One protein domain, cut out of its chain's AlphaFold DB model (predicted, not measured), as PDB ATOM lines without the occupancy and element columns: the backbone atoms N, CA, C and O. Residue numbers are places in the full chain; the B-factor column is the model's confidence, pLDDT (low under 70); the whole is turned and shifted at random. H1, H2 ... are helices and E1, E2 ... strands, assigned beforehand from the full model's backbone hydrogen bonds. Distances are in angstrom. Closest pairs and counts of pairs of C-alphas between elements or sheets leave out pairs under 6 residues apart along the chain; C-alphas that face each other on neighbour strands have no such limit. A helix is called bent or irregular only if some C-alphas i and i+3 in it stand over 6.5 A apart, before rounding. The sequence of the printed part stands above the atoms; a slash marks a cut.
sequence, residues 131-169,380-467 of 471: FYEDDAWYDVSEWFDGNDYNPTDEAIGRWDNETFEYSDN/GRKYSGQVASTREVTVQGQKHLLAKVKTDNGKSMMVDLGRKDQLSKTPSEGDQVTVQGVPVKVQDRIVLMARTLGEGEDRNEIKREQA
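AT A GLANCE: This is residues 131 to 169 and 380 to 467 of the 471 residues of the protein "Signal peptide protein" of Rhodopirellula maiorica SM1 (UniProt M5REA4). A small closed barrel of five strongly bent or slanting strands, E1, E2, E3, E5 and E4 round the ring, has a short sixth strand, E6, paired onto E5 outside the ring. A loosely wound, low-confidence stretch, residues 131 to 169 with the short helix H1, reaches away beyond one end of the barrel. The printed part has 127 residues, with one named helix and six named strands in the order H1 E1 E2 E3 E4 E5 E6; the sheet is mixed and the class is mostly strand. The whole is compact, with a radius of gyration of the C-alphas of 15.2 A, and only just elongated, spanning 48 by 32 by 24 A.

IN THESE COORDINATES: E1, residues 381 to 395, is the longest strand by residues; it starts at C-alpha 381 (-34.898, -21.384, -47.228), bends by 118 degrees at residue 385 and measures 22.2 A. E2 is residues 398 to 407, 27.0 A, and E3 is residues 412 to 419, 21.5 A. E4, residues 432 to 442, 25.1 A, bends by 76 degrees at residue 438; E5, residues 445 to 455, 25.4 A, bends by 78 degrees at residue 451. E6, residues 458 to 461, measures 10.2 A and ends at C-alpha 461 (-20.796, -24.531, -46.580). H1, residues 140 to 144, measures 8.4 A and is neither bent nor irregular, but only just: C-alphas 141 and 144 are 6.1 A apart.

HOW THE PARTS SIT: E1, E2 and E3 form a meander, each strand the antiparallel neighbour of the one before, as do E4, E5 and E6. With E4 they make a Greek key, the first strand being the antiparallel neighbour of the fourth: N 383 and O 435 are 2.8 A apart. In the hairpin of E1 and E2, N 391 and O 402 are 2.8 A apart; in that of E2 and E3, N 403 and O 415 are 2.8 A apart. E3 and E5 are parallel at 67 degrees, with N 448 and O 414 at 2.9 A. In the hairpin of E5 and E4, N 447 and O 440 are 2.8 A apart. E6 and E3 lie on one side of E5, E4 on the other; in the hairpin of E5 and E6, N 460 and O 453 are 2.8 A apart. H1 is not on the barrel; 0 of its 1 O i to N i+4 pairs and 1 of its 2 O i to N i+3 pairs are within hydrogen-bond range.

THE WHOLE: The C-alphas of Phe 131 and Ala 467, the two farthest apart, are 50.3 A apart. Residues 170 to 379 are cut out, and C-alphas 169 and 380 are 25.9 A apart. The link from E3 to E4, 12 residues, is long. Mean pLDDT of the printed part is 80.2; residues 131 to 169 are under 70.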
ATOM      1  N   PHE A 131     -63.622 -35.164 -40.941       47.19
ATOM      2  CA  PHE A 131     -62.704 -35.072 -39.802       47.19
ATOM      3  C   PHE A 131     -61.323 -35.670 -40.095       47.19
ATOM      4  O   PHE A 131     -60.478 -35.652 -39.209       47.19
ATOM      5  N   TYR A 132     -61.127 -36.235 -41.285       49.91
ATOM      6  CA  TYR A 132     -59.868 -36.815 -41.734       49.91
ATOM      7  C   TYR A 132     -59.709 -36.414 -43.197       49.91
ATOM      8  O   TYR A 132     -60.676 -36.556 -43.945       49.91
ATOM      9  N   GLU A 133     -58.550 -35.880 -43.562       43.09
ATOM     10  CA  GLU A 133     -58.178 -35.684 -44.964       43.09
ATOM     11  C   GLU A 133     -58.057 -37.052 -45.639       43.09
ATOM     12  O   GLU A 133     -57.927 -38.087 -44.968       43.09
ATOM     13  N   ASP A 134     -58.222 -37.073 -46.957       49.16
ATOM     14  CA  ASP A 134     -58.620 -38.259 -47.715       49.16
ATOM     15  C   ASP A 134     -57.541 -39.376 -47.748       49.16
ATOM     16  O   ASP A 134     -57.818 -40.480 -48.217       49.16
ATOM     17  N   ASP A 135     -56.371 -39.151 -47.125       46.25
ATOM     18  CA  ASP A 135     -55.140 -39.933 -47.314       46.25
ATOM     19  C   ASP A 135     -54.493 -40.469 -46.011       46.25
ATOM     20  O   ASP A 135     -53.287 -40.717 -45.924       46.25
ATOM     21  N   ALA A 136     -55.283 -40.704 -44.960       38.00
ATOM     22  CA  ALA A 136     -54.735 -41.114 -43.665       38.00
ATOM     23  C   ALA A 136     -54.208 -42.577 -43.596       38.00
ATOM     24  O   ALA A 136     -54.982 -43.539 -43.615       38.00
ATOM     25  N   TRP A 137     -52.898 -42.682 -43.292       39.81
ATOM     26  CA  TRP A 137     -52.145 -43.765 -42.603       39.81
ATOM     27  C   TRP A 137     -51.560 -44.900 -43.478       39.81
ATOM     28  O   TRP A 137     -52.283 -45.578 -44.197       39.81
ATOM     29  N   TYR A 138     -50.258 -45.233 -43.415       35.19
ATOM     30  CA  TYR A 138     -49.416 -45.478 -42.233       35.19
ATOM     31  C   TYR A 138     -47.922 -45.116 -42.437       35.19
ATOM     32  O   TYR A 138     -47.346 -45.305 -43.495       35.19
ATOM     33  N   ASP A 139     -47.310 -44.688 -41.330       39.44
ATOM     34  CA  ASP A 139     -45.944 -45.002 -40.888       39.44
ATOM     35  C   ASP A 139     -44.719 -44.407 -41.621       39.44
ATOM     36  O   ASP A 139     -44.162 -44.902 -42.592       39.44
ATOM     37  N   VAL A 140     -44.143 -43.389 -40.985       46.62
ATOM     38  CA  VAL A 140     -42.834 -42.821 -41.327       46.62
ATOM     39  C   VAL A 140     -41.659 -43.791 -41.052       46.62
ATOM     40  O   VAL A 140     -40.528 -43.549 -41.485       46.62
ATOM     41  N   SER A 141     -41.884 -44.902 -40.345       45.09
ATOM     42  CA  SER A 141     -40.923 -46.005 -40.247       45.09
ATOM     43  C   SER A 141     -40.820 -46.821 -41.550       45.09
ATOM     44  O   SER A 141     -39.755 -47.390 -41.814       45.09
ATOM     45  N   GLU A 142     -41.814 -46.724 -42.447       47.06
ATOM     46  CA  GLU A 142     -41.805 -47.357 -43.781       47.06
ATOM     47  C   GLU A 142     -40.801 -46.703 -44.755       47.06
ATOM     48  O   GLU A 142     -40.366 -47.284 -45.753       47.06
ATOM     49  N   TRP A 143     -40.291 -45.509 -44.417       49.62
ATOM     50  CA  TRP A 143     -39.227 -44.820 -45.168       49.62
ATOM     51  C   TRP A 143     -37.900 -45.608 -45.209       49.62
ATOM     52  O   TRP A 143     -36.985 -45.267 -45.972       49.62
ATOM     53  N   PHE A 144     -37.780 -46.661 -44.391       50.97
ATOM     54  CA  PHE A 144     -36.617 -47.543 -44.322       50.97
ATOM     55  C   PHE A 144     -36.887 -49.004 -44.714       50.97
ATOM     56  O   PHE A 144     -35.906 -49.734 -44.884       50.97
ATOM     57  N   ASP A 145     -38.139 -49.436 -44.896       46.12
ATOM     58  CA  ASP A 145     -38.475 -50.839 -45.196       46.12
ATOM     59  C   ASP A 145     -38.988 -51.094 -46.630       46.12
ATOM     60  O   ASP A 145     -38.899 -52.231 -47.099       46.12
ATOM     61  N   GLY A 146     -39.355 -50.043 -47.377       38.16
ATOM     62  CA  GLY A 146     -39.481 -50.085 -48.837       38.16
ATOM     63  C   GLY A 146     -40.884 -50.335 -49.389       38.16
ATOM     64  O   GLY A 146     -41.009 -51.096 -50.351       38.16
ATOM     65  N   ASN A 147     -41.910 -49.685 -48.837       38.56
ATOM     66  CA  ASN A 147     -43.232 -49.605 -49.460       38.56
ATOM     67  C   ASN A 147     -43.649 -48.129 -49.660       38.56
ATOM     68  O   ASN A 147     -43.373 -47.282 -48.815       38.56
ATOM     69  N   ASP A 148     -44.235 -47.812 -50.818       42.41
ATOM     70  CA  ASP A 148     -44.385 -46.445 -51.338       42.41
ATOM     71  C   ASP A 148     -45.816 -45.891 -51.147       42.41
ATOM     72  O   ASP A 148     -46.742 -46.387 -51.791       42.41
ATOM     73  N   TYR A 149     -45.997 -44.839 -50.327       45.25
ATOM     74  CA  TYR A 149     -47.133 -43.895 -50.423       45.25
ATOM     75  C   TYR A 149     -46.790 -42.486 -49.884       45.25
ATOM     76  O   TYR A 149     -45.838 -42.336 -49.114       45.25
ATOM     77  N   ASN A 150     -47.506 -41.460 -50.370       50.41
ATOM     78  CA  ASN A 150     -47.032 -40.078 -50.554       50.41
ATOM     79  C   ASN A 150     -48.155 -39.017 -50.414       50.41
ATOM     80  O   ASN A 150     -49.165 -39.200 -51.088       50.41
ATOM     81  N   PRO A 151     -47.957 -37.886 -49.703       46.84
ATOM     82  CA  PRO A 151     -48.733 -36.659 -49.909       46.84
ATOM     83  C   PRO A 151     -48.003 -35.733 -50.907       46.84
ATOM     84  O   PRO A 151     -46.829 -35.395 -50.729       46.84
ATOM     85  N   THR A 152     -48.652 -35.402 -52.030       45.25
ATOM     86  CA  THR A 152     -48.066 -34.662 -53.177       45.25
ATOM     87  C   THR A 152     -48.181 -33.135 -53.105       45.25
ATOM     88  O   THR A 152     -47.664 -32.457 -53.992       45.25
ATOM     89  N   ASP A 153     -48.865 -32.585 -52.113       50.94
ATOM     90  CA  ASP A 153     -49.405 -31.218 -52.126       50.94
ATOM     91  C   ASP A 153     -48.915 -30.313 -50.983       50.94
ATOM     92  O   ASP A 153     -49.070 -29.092 -51.048       50.94
ATOM     93  N   GLU A 154     -48.237 -30.848 -49.971       54.53
ATOM     94  CA  GLU A 154     -47.758 -30.024 -48.862       54.53
ATOM     95  C   GLU A 154     -46.481 -29.222 -49.188       54.53
ATOM     96  O   GLU A 154     -45.451 -29.742 -49.636       54.53
ATOM     97  N   ALA A 155     -46.477 -27.931 -48.841       57.44
ATOM     98  CA  ALA A 155     -45.287 -27.087 -48.940       57.44
ATOM     99  C   ALA A 155     -44.147 -27.571 -48.015       57.44
ATOM    100  O   ALA A 155     -44.357 -28.010 -46.884       57.44
ATOM    101  N   ILE A 156     -42.889 -27.417 -48.450       51.91
ATOM    102  CA  ILE A 156     -41.726 -27.866 -47.664       51.91
ATOM    103  C   ILE A 156     -41.709 -27.302 -46.230       51.91
ATOM    104  O   ILE A 156     -41.841 -26.097 -46.004       51.91
ATOM    105  N   GLY A 157     -41.500 -28.188 -45.252       54.19
ATOM    106  CA  GLY A 157     -41.513 -27.835 -43.831       54.19
ATOM    107  C   GLY A 157     -42.918 -27.643 -43.257       54.19
ATOM    108  O   GLY A 157     -43.027 -27.116 -42.147       54.19
ATOM    109  N   ARG A 158     -43.963 -28.052 -44.002       57.94
ATOM    110  CA  ARG A 158     -45.369 -28.078 -43.587       57.94
ATOM    111  C   ARG A 158     -45.978 -29.482 -43.427       57.94
ATOM    112  O   ARG A 158     -47.157 -29.522 -43.148       57.94
ATOM    113  N   TRP A 159     -45.174 -30.543 -43.359       60.62
ATOM    114  CA  TRP A 159     -45.664 -31.897 -43.051       60.62
ATOM    115  C   TRP A 159     -46.195 -31.997 -41.623       60.62
ATOM    116  O   TRP A 159     -45.399 -31.985 -40.669       60.62
ATOM    117  N   ASP A 160     -47.515 -31.999 -41.462       57.00
ATOM    118  CA  ASP A 160     -48.160 -32.157 -40.164       57.00
ATOM    119  C   ASP A 160     -48.471 -33.633 -39.850       57.00
ATOM    120  O   ASP A 160     -47.720 -34.533 -40.233       57.00
ATOM    121  N   ASN A 161     -49.438 -33.883 -38.969       59.47
ATOM    122  CA  ASN A 161     -49.840 -35.221 -38.543       59.47
ATOM    123  C   ASN A 161     -51.097 -35.717 -39.276       59.47
ATOM    124  O   ASN A 161     -51.751 -36.629 -38.752       59.47
ATOM    125  N   GLU A 162     -51.436 -35.127 -40.427       55.41
ATOM    126  CA  GLU A 162     -52.592 -35.468 -41.269       55.41
ATOM    127  C   GLU A 162     -53.906 -35.400 -40.472       55.41
ATOM    128  O   GLU A 162     -54.856 -36.169 -40.662       55.41
ATOM    129  N   THR A 163     -53.924 -34.554 -39.438       49.44
ATOM    130  CA  THR A 163     -55.070 -34.376 -38.555       49.44
ATOM    131  C   THR A 163     -55.580 -32.968 -38.758       49.44
ATOM    132  O   THR A 163     -55.007 -32.022 -38.232       49.44
ATOM    133  N   PHE A 164     -56.695 -32.845 -39.476       46.38
ATOM    134  CA  PHE A 164     -57.350 -31.564 -39.692       46.38
ATOM    135  C   PHE A 164     -57.613 -30.842 -38.355       46.38
ATOM    136  O   PHE A 164     -58.483 -31.240 -37.566       46.38
ATOM    137  N   GLU A 165     -56.885 -29.752 -38.104       54.72
ATOM    138  CA  GLU A 165     -57.125 -28.836 -36.993       54.72
ATOM    139  C   GLU A 165     -57.701 -27.513 -37.515       54.72
ATOM    140  O   GLU A 165     -57.137 -26.833 -38.367       54.72
ATOM    141  N   TYR A 166     -58.841 -27.091 -36.964       46.03
ATOM    142  CA  TYR A 166     -59.532 -25.867 -37.401       46.03
ATOM    143  C   TYR A 166     -58.695 -24.586 -37.204       46.03
ATOM    144  O   TYR A 166     -58.972 -23.556 -37.813       46.03
ATOM    145  N   SER A 167     -57.694 -24.624 -36.320       49.62
ATOM    146  CA  SER A 167     -56.725 -23.541 -36.130       49.62
ATOM    147  C   SER A 167     -55.710 -23.435 -37.261       49.62
ATOM    148  O   SER A 167     -55.230 -22.330 -37.515       49.62
ATOM    149  N   ASP A 168     -55.413 -24.542 -37.938       48.09
ATOM    150  CA  ASP A 168     -54.337 -24.615 -38.921       48.09
ATOM    151  C   ASP A 168     -54.810 -24.082 -40.271       48.09
ATOM    152  O   ASP A 168     -54.104 -23.270 -40.857       48.09
ATOM    153  N   ASN A 169     -56.066 -24.341 -40.654       45.25
ATOM    154  CA  ASN A 169     -56.733 -23.785 -41.843       45.25
ATOM    155  C   ASN A 169     -56.647 -22.234 -41.927       45.25
ATOM    156  O   ASN A 169     -56.455 -21.654 -42.987       45.25
ATOM    157  N   GLY A 380     -31.055 -19.885 -49.949       92.50
ATOM    158  CA  GLY A 380     -32.382 -20.496 -50.006       92.50
ATOM    159  C   GLY A 380     -33.132 -20.399 -48.675       92.50
ATOM    160  O   GLY A 380     -32.898 -19.474 -47.891       92.50
ATOM    161  N   ARG A 381     -34.060 -21.331 -48.436       92.50
ATOM    162  CA  ARG A 381     -34.898 -21.384 -47.228       92.50
ATOM    163  C   ARG A 381     -34.104 -21.941 -46.049       92.50
ATOM    164  O   ARG A 381     -33.311 -22.866 -46.226       92.50
ATOM    165  N   LYS A 382     -34.316 -21.369 -44.862       95.06
ATOM    166  CA  LYS A 382     -33.626 -21.722 -43.614       95.06
ATOM    167  C   LYS A 382     -34.583 -22.460 -42.682       95.06
ATOM    168  O   LYS A 382     -35.676 -21.968 -42.428       95.06
ATOM    169  N   TYR A 383     -34.134 -23.587 -42.142       95.75
ATOM    170  CA  TYR A 383     -34.864 -24.393 -41.168       95.75
ATOM    171  C   TYR A 383     -33.941 -24.764 -40.010       95.75
ATOM    172  O   TYR A 383     -32.760 -25.047 -40.218       95.75
ATOM    173  N   SER A 384     -34.486 -24.784 -38.801       97.38
ATOM    174  CA  SER A 384     -33.803 -25.238 -37.589       97.38
ATOM    175  C   SER A 384     -34.577 -26.409 -36.992       97.38
ATOM    176  O   SER A 384     -35.804 -26.472 -37.128       97.38
ATOM    177  N   GLY A 385     -33.857 -27.378 -36.430       97.50
ATOM    178  CA  GLY A 385     -34.460 -28.577 -35.866       97.50
ATOM    179  C   GLY A 385     -33.466 -29.668 -35.492       97.50
ATOM    180  O   GLY A 385     -32.258 -29.550 -35.689       97.50
ATOM    181  N   GLN A 386     -34.000 -30.775 -34.989       98.19
ATOM    182  CA  GLN A 386     -33.228 -31.921 -34.528       98.19
ATOM    183  C   GLN A 386     -33.109 -32.995 -35.612       98.19
ATOM    184  O   GLN A 386     -34.096 -33.368 -36.248       98.19
ATOM    185  N   VAL A 387     -31.917 -33.556 -35.801       98.38
ATOM    186  CA  VAL A 387     -31.714 -34.701 -36.697       98.38
ATOM    187  C   VAL A 387     -32.386 -35.936 -36.100       98.38
ATOM    188  O   VAL A 387     -31.975 -36.435 -35.058       98.38
ATOM    189  N   ALA A 388     -33.418 -36.444 -36.766       97.50
ATOM    190  CA  ALA A 388     -34.139 -37.643 -36.347       97.50
ATOM    191  C   ALA A 388     -33.465 -38.930 -36.838       97.50
ATOM    192  O   ALA A 388     -33.543 -39.957 -36.181       97.50
ATOM    193  N   SER A 389     -32.828 -38.896 -38.010       97.75
ATOM    194  CA  SER A 389     -32.090 -40.037 -38.564       97.75
ATOM    195  C   SER A 389     -31.217 -39.590 -39.733       97.75
ATOM    196  O   SER A 389     -31.549 -38.607 -40.401       97.75
ATOM    197  N   THR A 390     -30.165 -40.343 -40.054       98.00
ATOM    198  CA  THR A 390     -29.347 -40.118 -41.253       98.00
ATOM    199  C   THR A 390     -29.218 -41.384 -42.096       98.00
ATOM    200  O   THR A 390     -29.310 -42.505 -41.593       98.00
ATOM    201  N   ARG A 391     -29.026 -41.218 -43.408       97.00
ATOM    202  CA  ARG A 391     -28.844 -42.319 -44.359       97.00
ATOM    203  C   ARG A 391     -27.852 -41.929 -45.441       97.00
ATOM    204  O   ARG A 391     -27.948 -40.859 -46.031       97.00
ATOM    205  N   GLU A 392     -26.927 -42.828 -45.749       97.75
ATOM    206  CA  GLU A 392     -26.075 -42.670 -46.924       97.75
ATOM    207  C   GLU A 392     -26.784 -43.140 -48.189       97.75
ATOM    208  O   GLU A 392     -27.330 -44.245 -48.243       97.75
ATOM    209  N   VAL A 393     -26.704 -42.327 -49.237       95.69
ATOM    210  CA  VAL A 393     -27.229 -42.645 -50.567       95.69
ATOM    211  C   VAL A 393     -26.158 -42.388 -51.622       95.69
ATOM    212  O   VAL A 393     -25.226 -41.614 -51.411       95.69
ATOM    213  N   THR A 394     -26.249 -43.072 -52.760       93.81
ATOM    214  CA  THR A 394     -25.350 -42.818 -53.891       93.81
ATOM    215  C   THR A 394     -26.057 -41.900 -54.886       93.81
ATOM    216  O   THR A 394     -26.993 -42.339 -55.544       93.81
ATOM    217  N   VAL A 395     -25.586 -40.663 -55.034       90.31
ATOM    218  CA  VAL A 395     -26.070 -39.695 -56.030       90.31
ATOM    219  C   VAL A 395     -24.968 -39.509 -57.061       90.31
ATOM    220  O   VAL A 395     -23.858 -39.117 -56.718       90.31
ATOM    221  N   GLN A 396     -25.241 -39.859 -58.321       86.81
ATOM    222  CA  GLN A 396     -24.277 -39.719 -59.427       86.81
ATOM    223  C   GLN A 396     -22.914 -40.381 -59.146       86.81
ATOM    224  O   GLN A 396     -21.851 -39.849 -59.454       86.81
ATOM    225  N   GLY A 397     -22.940 -41.555 -58.510       90.44
ATOM    226  CA  GLY A 397     -21.730 -42.291 -58.130       90.44
ATOM    227  C   GLY A 397     -21.018 -41.763 -56.878       90.44
ATOM    228  O   GLY A 397     -20.048 -42.378 -56.441       90.44
ATOM    229  N   GLN A 398     -21.500 -40.681 -56.260       93.56
ATOM    230  CA  GLN A 398     -20.930 -40.097 -55.046       93.56
ATOM    231  C   GLN A 398     -21.773 -40.435 -53.815       93.56
ATOM    232  O   GLN A 398     -22.997 -40.516 -53.890       93.56
ATOM    233  N   LYS A 399     -21.127 -40.629 -52.661       96.56
ATOM    234  CA  LYS A 399     -21.820 -40.880 -51.392       96.56
ATOM    235  C   LYS A 399     -22.308 -39.571 -50.787       96.56
ATOM    236  O   LYS A 399     -21.500 -38.764 -50.332       96.56
ATOM    237  N   HIS A 400     -23.619 -39.383 -50.787       97.38
ATOM    238  CA  HIS A 400     -24.294 -38.281 -50.118       97.38
ATOM    239  C   HIS A 400     -24.841 -38.733 -48.767       97.38
ATOM    240  O   HIS A 400     -25.137 -39.916 -48.572       97.38
ATOM    241  N   LEU A 401     -24.978 -37.784 -47.845       97.88
ATOM    242  CA  LEU A 401     -25.650 -37.990 -46.570       97.88
ATOM    243  C   LEU A 401     -27.018 -37.312 -46.614       97.88
ATOM    244  O   LEU A 401     -27.098 -36.089 -46.673       97.88
ATOM    245  N   LEU A 402     -28.086 -38.100 -46.551       98.06
ATOM    246  CA  LEU A 402     -29.420 -37.581 -46.285       98.06
ATOM    247  C   LEU A 402     -29.660 -37.545 -44.778       98.06
ATOM    248  O   LEU A 402     -29.258 -38.460 -44.054       98.06
ATOM    249  N   ALA A 403     -30.346 -36.511 -44.315       98.06
ATOM    250  CA  ALA A 403     -30.822 -36.388 -42.951       98.06
ATOM    251  C   ALA A 403     -32.326 -36.133 -42.952       98.06
ATOM    252  O   ALA A 403     -32.823 -35.278 -43.682       98.06
ATOM    253  N   LYS A 404     -33.039 -36.845 -42.087       97.81
ATOM    254  CA  LYS A 404     -34.389 -36.468 -41.692       97.81
ATOM    255  C   LYS A 404     -34.269 -35.495 -40.526       97.81
ATOM    256  O   LYS A 404     -33.736 -35.868 -39.482       97.81
ATOM    257  N   VAL A 405     -34.760 -34.275 -40.695       97.50
ATOM    258  CA  VAL A 405     -34.729 -33.232 -39.664       97.50
ATOM    259  C   VAL A 405     -36.148 -32.993 -39.172       97.50
ATOM    260  O   VAL A 405     -37.041 -32.743 -39.977       97.50
ATOM    261  N   LYS A 406     -36.353 -33.084 -37.857       96.69
ATOM    262  CA  LYS A 406     -37.573 -32.641 -37.190       96.69
ATOM    263  C   LYS A 406     -37.418 -31.164 -36.849       96.69
ATOM    264  O   LYS A 406     -36.652 -30.823 -35.951       96.69
ATOM    265  N   THR A 407     -38.088 -30.305 -37.599       96.88
ATOM    266  CA  THR A 407     -38.016 -28.852 -37.470       96.88
ATOM    267  C   THR A 407     -38.623 -28.372 -36.151       96.88
ATOM    268  O   THR A 407     -39.418 -29.070 -35.520       96.88
ATOM    269  N   ASP A 408     -38.259 -27.163 -35.725       94.94
ATOM    270  CA  ASP A 408     -38.701 -26.588 -34.443       94.94
ATOM    271  C   ASP A 408     -40.227 -26.403 -34.348       94.94
ATOM    272  O   ASP A 408     -40.789 -26.405 -33.254       94.94
ATOM    273  N   ASN A 409     -40.918 -26.304 -35.488       91.50
ATOM    274  CA  ASN A 409     -42.384 -26.303 -35.574       91.50
ATOM    275  C   ASN A 409     -43.006 -27.716 -35.489       91.50
ATOM    276  O   ASN A 409     -44.198 -27.872 -35.730       91.50
ATOM    277  N   GLY A 410     -42.219 -28.749 -35.176       91.62
ATOM    278  CA  GLY A 410     -42.672 -30.131 -34.994       91.62
ATOM    279  C   GLY A 410     -42.728 -30.974 -36.268       91.62
ATOM    280  O   GLY A 410     -42.882 -32.194 -36.164       91.62
ATOM    281  N   LYS A 411     -42.547 -30.351 -37.433       89.50
ATOM    282  CA  LYS A 411     -42.673 -30.979 -38.751       89.50
ATOM    283  C   LYS A 411     -41.409 -31.755 -39.121       89.50
ATOM    284  O   LYS A 411     -40.366 -31.602 -38.488       89.50
ATOM    285  N   SER A 412     -41.489 -32.670 -40.081       92.44
ATOM    286  CA  SER A 412     -40.317 -33.421 -40.562       92.44
ATOM    287  C   SER A 412     -39.961 -32.997 -41.976       92.44
ATOM    288  O   SER A 412     -40.835 -32.650 -42.754       92.44
ATOM    289  N   MET A 413     -38.679 -33.044 -42.326       94.62
ATOM    290  CA  MET A 413     -38.238 -32.820 -43.699       94.62
ATOM    291  C   MET A 413     -37.006 -33.653 -44.045       94.62
ATOM    292  O   MET A 413     -36.165 -33.932 -43.184       94.62
ATOM    293  N   MET A 414     -36.889 -34.031 -45.317       97.25
ATOM    294  CA  MET A 414     -35.691 -34.669 -45.855       97.25
ATOM    295  C   MET A 414     -34.703 -33.607 -46.334       97.25
ATOM    296  O   MET A 414     -35.066 -32.684 -47.061       97.25
ATOM    297  N   VAL A 415     -33.441 -33.752 -45.951       97.69
ATOM    298  CA  VAL A 415     -32.367 -32.827 -46.305       97.69
ATOM    299  C   VAL A 415     -31.226 -33.619 -46.920       97.69
ATOM    300  O   VAL A 415     -30.655 -34.489 -46.267       97.69
ATOM    301  N   ASP A 416     -30.857 -33.306 -48.158       97.75
ATOM    302  CA  ASP A 416     -29.576 -33.752 -48.699       97.75
ATOM    303  C   ASP A 416     -28.488 -32.831 -48.150       97.75
ATOM    304  O   ASP A 416     -28.484 -31.639 -48.450       97.75
ATOM    305  N   LEU A 417     -27.562 -33.362 -47.354       97.62
ATOM    306  CA  LEU A 417     -26.432 -32.622 -46.783       97.62
ATOM    307  C   LEU A 417     -25.214 -32.592 -47.720       97.62
ATOM    308  O   LEU A 417     -24.155 -32.091 -47.353       97.62
ATOM    309  N   GLY A 418     -25.362 -33.095 -48.945       96.25
ATOM    310  CA  GLY A 418     -24.297 -33.175 -49.929       96.25
ATOM    311  C   GLY A 418     -23.372 -34.355 -49.676       96.25
ATOM    312  O   GLY A 418     -23.716 -35.333 -49.005       96.25
ATOM    313  N   ARG A 419     -22.178 -34.289 -50.264       96.19
ATOM    314  CA  ARG A 419     -21.224 -35.391 -50.214       96.19
ATOM    315  C   ARG A 419     -20.691 -35.589 -48.800       96.19
ATOM    316  O   ARG A 419     -20.168 -34.658 -48.187       96.19
ATOM    317  N   LYS A 420     -20.745 -36.828 -48.312       96.00
ATOM    318  CA  LYS A 420     -20.321 -37.171 -46.948       96.00
ATOM    319  C   LYS A 420     -18.849 -36.828 -46.691       96.00
ATOM    320  O   LYS A 420     -18.504 -36.410 -45.595       96.00
ATOM    321  N   ASP A 421     -17.993 -36.982 -47.700       95.06
ATOM    322  CA  ASP A 421     -16.554 -36.709 -47.608       95.06
ATOM    323  C   ASP A 421     -16.199 -35.212 -47.548       95.06
ATOM    324  O   ASP A 421     -15.052 -34.873 -47.270       95.06
ATOM    325  N   GLN A 422     -17.165 -34.318 -47.788       94.00
ATOM    326  CA  GLN A 422     -16.985 -32.864 -47.717       94.00
ATOM    327  C   GLN A 422     -17.522 -32.248 -46.420       94.00
ATOM    328  O   GLN A 422     -17.283 -31.067 -46.161       94.00
ATOM    329  N   LEU A 423     -18.233 -33.025 -45.601       94.62
ATOM    330  CA  LEU A 423     -18.737 -32.564 -44.315       94.62
ATOM    331  C   LEU A 423     -17.593 -32.542 -43.299       94.62
ATOM    332  O   LEU A 423     -17.030 -33.582 -42.966       94.62
ATOM    333  N   SER A 424     -17.270 -31.356 -42.776       93.38
ATOM    334  CA  SER A 424     -16.280 -31.199 -41.696       93.38
ATOM    335  C   SER A 424     -16.683 -31.991 -40.446       93.38
ATOM    336  O   SER A 424     -15.834 -32.569 -39.767       93.38
ATOM    337  N   LYS A 425     -17.994 -32.065 -40.192       94.69
ATOM    338  CA  LYS A 425     -18.632 -32.876 -39.166       94.69
ATOM    339  C   LYS A 425     -19.898 -33.510 -39.734       94.69
ATOM    340  O   LYS A 425     -20.731 -32.841 -40.337       94.69
ATOM    341  N   THR A 426     -20.017 -34.824 -39.566       96.38
ATOM    342  CA  THR A 426     -21.225 -35.574 -39.923       96.38
ATOM    343  C   THR A 426     -22.220 -35.443 -38.769       96.38
ATOM    344  O   THR A 426     -21.878 -35.893 -37.672       96.38
ATOM    345  N   PRO A 427     -23.411 -34.859 -38.979       96.69
ATOM    346  CA  PRO A 427     -24.411 -34.783 -37.925       96.69
ATOM    347  C   PRO A 427     -24.925 -36.182 -37.571       96.69
ATOM    348  O   PRO A 427     -25.078 -37.053 -38.434       96.69
ATOM    349  N   SER A 428     -25.167 -36.387 -36.287       96.50
ATOM    350  CA  SER A 428     -25.692 -37.609 -35.687       96.50
ATOM    351  C   SER A 428     -27.160 -37.435 -35.307       96.50
ATOM    352  O   SER A 428     -27.677 -36.325 -35.217       96.50
ATOM    353  N   GLU A 429     -27.851 -38.551 -35.087       97.75
ATOM    354  CA  GLU A 429     -29.200 -38.525 -34.523       97.75
ATOM    355  C   GLU A 429     -29.204 -37.805 -33.165       97.75
ATOM    356  O   GLU A 429     -28.344 -38.038 -32.317       97.75
ATOM    357  N   GLY A 430     -30.184 -36.926 -32.974       97.94
ATOM    358  CA  GLY A 430     -30.321 -36.081 -31.797       97.94
ATOM    359  C   GLY A 430     -29.622 -34.722 -31.896       97.94
ATOM    360  O   GLY A 430     -29.940 -33.852 -31.080       97.94
ATOM    361  N   ASP A 431     -28.741 -34.500 -32.877       98.12
ATOM    362  CA  ASP A 431     -28.033 -33.224 -33.028       98.12
ATOM    363  C   ASP A 431     -28.999 -32.097 -33.415       98.12
ATOM    364  O   ASP A 431     -29.892 -32.276 -34.247       98.12
ATOM    365  N   GLN A 432     -28.804 -30.920 -32.817       98.06
ATOM    366  CA  GLN A 432     -29.516 -29.703 -33.198       98.06
ATOM    367  C   GLN A 432     -28.799 -29.020 -34.358       98.06
ATOM    368  O   GLN A 432     -27.637 -28.629 -34.236       98.06
ATOM    369  N   VAL A 433     -29.500 -28.859 -35.477       98.12
ATOM    370  CA  VAL A 433     -28.943 -28.332 -36.720       98.12
ATOM    371  C   VAL A 433     -29.765 -27.169 -37.255       98.12
ATOM    372  O   VAL A 433     -30.970 -27.061 -37.051       98.12
ATOM    373  N   THR A 434     -29.099 -26.282 -37.984       97.88
ATOM    374  CA  THR A 434     -29.735 -25.255 -38.809       97.88
ATOM    375  C   THR A 434     -29.302 -25.463 -40.247       97.88
ATOM    376  O   THR A 434     -28.135 -25.287 -40.585       97.88
ATOM    377  N   VAL A 435     -30.231 -25.847 -41.108       97.75
ATOM    378  CA  VAL A 435     -29.974 -26.102 -42.524       97.75
ATOM    379  C   VAL A 435     -30.517 -24.956 -43.358       97.75
ATOM    380  O   VAL A 435     -31.574 -24.397 -43.073       97.75
ATOM    381  N   GLN A 436     -29.789 -24.593 -44.405       96.94
ATOM    382  CA  GLN A 436     -30.264 -23.631 -45.388       96.94
ATOM    383  C   GLN A 436     -30.031 -24.183 -46.782       96.94
ATOM    384  O   GLN A 436     -28.929 -24.655 -47.065       96.94
ATOM    385  N   GLY A 437     -31.049 -24.160 -47.634       96.12
ATOM    386  CA  GLY A 437     -30.962 -24.784 -48.946       96.12
ATOM    387  C   GLY A 437     -32.132 -24.486 -49.867       96.12
ATOM    388  O   GLY A 437     -33.022 -23.694 -49.561       96.12
ATOM    389  N   VAL A 438     -32.114 -25.154 -51.011       94.81
ATOM    390  CA  VAL A 438     -33.120 -25.008 -52.061       94.81
ATOM    391  C   VAL A 438     -34.057 -26.220 -52.022       94.81
ATOM    392  O   VAL A 438     -33.549 -27.344 -52.033       94.81
ATOM    393  N   PRO A 439     -35.387 -26.040 -51.925       94.81
ATOM    394  CA  PRO A 439     -36.326 -27.157 -51.995       94.81
ATOM    395  C   PRO A 439     -36.391 -27.697 -53.423       94.81
ATOM    396  O   PRO A 439     -36.578 -26.930 -54.363       94.81
ATOM    397  N   VAL A 440     -36.225 -29.001 -53.594       94.38
ATOM    398  CA  VAL A 440     -36.309 -29.654 -54.903       94.38
ATOM    399  C   VAL A 440     -37.255 -30.836 -54.845       94.38
ATOM    400  O   VAL A 440     -37.409 -31.456 -53.789       94.38
ATOM    401  N   LYS A 441     -37.849 -31.165 -55.985       92.25
ATOM    402  CA  LYS A 441     -38.752 -32.296 -56.144       92.25
ATOM    403  C   LYS A 441     -37.998 -33.494 -56.705       92.25
ATOM    404  O   LYS A 441     -37.577 -33.479 -57.851       92.25
ATOM    405  N   VAL A 442     -37.773 -34.518 -55.889       90.69
ATOM    406  CA  VAL A 442     -37.136 -35.776 -56.302       90.69
ATOM    407  C   VAL A 442     -38.214 -36.841 -56.393       90.69
ATOM    408  O   VAL A 442     -38.687 -37.318 -55.359       90.69
ATOM    409  N   GLN A 443     -38.579 -37.228 -57.618       88.44
ATOM    410  CA  GLN A 443     -39.786 -38.027 -57.868       88.44
ATOM    411  C   GLN A 443     -40.998 -37.310 -57.253       88.44
ATOM    412  O   GLN A 443     -41.189 -36.125 -57.498       88.44
ATOM    413  N   ASP A 444     -41.761 -37.970 -56.387       84.81
ATOM    414  CA  ASP A 444     -42.925 -37.362 -55.743       84.81
ATOM    415  C   ASP A 444     -42.604 -36.712 -54.386       84.81
ATOM    416  O   ASP A 444     -43.509 -36.318 -53.658       84.81
ATOM    417  N   ARG A 445     -41.316 -36.597 -54.015       86.38
ATOM    418  CA  ARG A 445     -40.889 -36.160 -52.677       86.38
ATOM    419  C   ARG A 445     -40.133 -34.845 -52.707       86.38
ATOM    420  O   ARG A 445     -39.209 -34.659 -53.497       86.38
ATOM    421  N   ILE A 446     -40.420 -33.976 -51.742       91.00
ATOM    422  CA  ILE A 446     -39.656 -32.745 -51.562       91.00
ATOM    423  C   ILE A 446     -38.422 -33.003 -50.689       91.00
ATOM    424  O   ILE A 446     -38.507 -33.507 -49.567       91.00
ATOM    425  N   VAL A 447     -37.253 -32.614 -51.196       95.75
ATOM    426  CA  VAL A 447     -35.965 -32.700 -50.502       95.75
ATOM    427  C   VAL A 447     -35.336 -31.313 -50.442       95.75
ATOM    428  O   VAL A 447     -35.263 -30.600 -51.439       95.75
ATOM    429  N   LEU A 448     -34.823 -30.911 -49.280       96.50
ATOM    430  CA  LEU A 448     -34.018 -29.697 -49.177       96.50
ATOM    431  C   LEU A 448     -32.575 -29.987 -49.596       96.50
ATOM    432  O   LEU A 448     -31.833 -30.670 -48.889       96.50
ATOM    433  N   MET A 449     -32.140 -29.402 -50.707       96.94
ATOM    434  CA  MET A 449     -30.743 -29.419 -51.130       96.94
ATOM    435  C   MET A 449     -29.964 -28.383 -50.323       96.94
ATOM    436  O   MET A 449     -29.877 -27.211 -50.700       96.94
ATOM    437  N   ALA A 450     -29.401 -28.800 -49.188       97.38
ATOM    438  CA  ALA A 450     -28.670 -27.908 -48.299       97.38
ATOM    439  C   ALA A 450     -27.446 -27.269 -48.988       97.38
ATOM    440  O   ALA A 450     -26.628 -27.943 -49.619       97.38
ATOM    441  N   ARG A 451     -27.329 -25.952 -48.853       95.69
ATOM    442  CA  ARG A 451     -26.173 -25.125 -49.224       95.69
ATOM    443  C   ARG A 451     -25.328 -24.785 -48.005       95.69
ATOM    444  O   ARG A 451     -24.114 -24.674 -48.121       95.69
ATOM    445  N   THR A 452     -25.944 -24.672 -46.829       96.81
ATOM    446  CA  THR A 452     -25.213 -24.554 -45.565       96.81
ATOM    447  C   THR A 452     -25.824 -25.428 -44.479       96.81
ATOM    448  O   THR A 452     -27.046 -25.558 -44.407       96.81
ATOM    449  N   LEU A 453     -24.971 -25.978 -43.621       97.44
ATOM    450  CA  LEU A 453     -25.322 -26.734 -42.423       97.44
ATOM    451  C   LEU A 453     -24.642 -26.075 -41.222       97.44
ATOM    452  O   LEU A 453     -23.418 -25.997 -41.173       97.44
ATOM    453  N   GLY A 454     -25.433 -25.594 -40.272       96.25
ATOM    454  CA  GLY A 454     -24.971 -25.075 -38.993       96.25
ATOM    455  C   GLY A 454     -25.250 -26.051 -37.855       96.25
ATOM    456  O   GLY A 454     -26.307 -26.679 -37.835       96.25
ATOM    457  N   GLU A 455     -24.327 -26.147 -36.905       95.44
ATOM    458  CA  GLU A 455     -24.488 -26.897 -35.657       95.44
ATOM    459  C   GLU A 455     -23.942 -26.039 -34.505       95.44
ATOM    460  O   GLU A 455     -22.733 -25.872 -34.344       95.44
ATOM    461  N   GLY A 456     -24.835 -25.415 -33.733       90.75
ATOM    462  CA  GLY A 456     -24.445 -24.374 -32.778       90.75
ATOM    463  C   GLY A 456     -23.904 -23.120 -33.480       90.75
ATOM    464  O   GLY A 456     -24.600 -22.524 -34.301       90.75
ATOM    465  N   GLU A 457     -22.680 -22.710 -33.138       90.44
ATOM    466  CA  GLU A 457     -21.991 -21.565 -33.764       90.44
ATOM    467  C   GLU A 457     -21.225 -21.955 -35.041       90.44
ATOM    468  O   GLU A 457     -20.889 -21.088 -35.851       90.44
ATOM    469  N   ASP A 458     -20.973 -23.251 -35.249       93.75
ATOM    470  CA  ASP A 458     -20.238 -23.735 -36.410       93.75
ATOM    471  C   ASP A 458     -21.138 -23.718 -37.645       93.75
ATOM    472  O   ASP A 458     -22.248 -24.253 -37.628       93.75
ATOM    473  N   ARG A 459     -20.648 -23.140 -38.747       94.88
ATOM    474  CA  ARG A 459     -21.338 -23.122 -40.043       94.88
ATOM    475  C   ARG A 459     -20.463 -23.743 -41.121       94.88
ATOM    476  O   ARG A 459     -19.358 -23.280 -41.383       94.88
ATOM    477  N   ASN A 460     -21.008 -24.747 -41.794       94.31
ATOM    478  CA  ASN A 460     -20.377 -25.449 -42.900       94.31
ATOM    479  C   ASN A 460     -21.081 -25.117 -44.214       94.31
ATOM    480  O   ASN A 460     -22.297 -25.270 -44.334       94.31
ATOM    481  N   GLU A 461     -20.315 -24.679 -45.208       95.06
ATOM    482  CA  GLU A 461     -20.796 -24.531 -46.580       95.06
ATOM    483  C   GLU A 461     -20.728 -25.882 -47.303       95.06
ATOM    484  O   GLU A 461     -19.705 -26.569 -47.281       95.06
ATOM    485  N   ILE A 462     -21.826 -26.269 -47.948       94.75
ATOM    486  CA  ILE A 462     -21.957 -27.531 -48.671       94.75
ATOM    487  C   ILE A 462     -21.692 -27.267 -50.148       94.75
ATOM    488  O   ILE A 462     -22.504 -26.674 -50.861       94.75
ATOM    489  N   LYS A 463     -20.553 -27.761 -50.631       92.06
ATOM    490  CA  LYS A 463     -20.180 -27.650 -52.042       92.06
ATOM    491  C   LYS A 463     -20.993 -28.636 -52.879       92.06
ATOM    492  O   LYS A 463     -20.928 -29.842 -52.676       92.06
ATOM    493  N   ARG A 464     -21.728 -28.131 -53.869       89.00
ATOM    494  CA  ARG A 464     -22.543 -28.941 -54.803       89.00
ATOM    495  C   ARG A 464     -21.831 -29.259 -56.116       89.00
ATOM    496  O   ARG A 464     -22.456 -29.525 -57.138       89.00
ATOM    497  N   GLU A 465     -20.507 -29.205 -56.103       83.88
ATOM    498  CA  GLU A 465     -19.702 -29.471 -57.286       83.88
ATOM    499  C   GLU A 465     -19.531 -30.978 -57.494       83.88
ATOM    500  O   GLU A 465     -19.102 -31.694 -56.582       83.88
ATOM    501  N   GLN A 466     -19.799 -31.450 -58.717       76.12
ATOM    502  CA  GLN A 466     -19.387 -32.791 -59.119       76.12
ATOM    503  C   GLN A 466     -17.881 -32.949 -58.912       76.12
ATOM    504  O   GLN A 466     -17.099 -32.048 -59.239       76.12
ATOM    505  N   ALA A 467     -17.457 -34.107 -58.396       71.94
ATOM    506  CA  ALA A 467     -16.039 -34.435 -58.457       71.94
ATOM    507  C   ALA A 467     -15.602 -34.430 -59.923       71.94
ATOM    508  O   ALA A 467     -16.297 -34.977 -60.782       71.94
TER     509      ALA A 467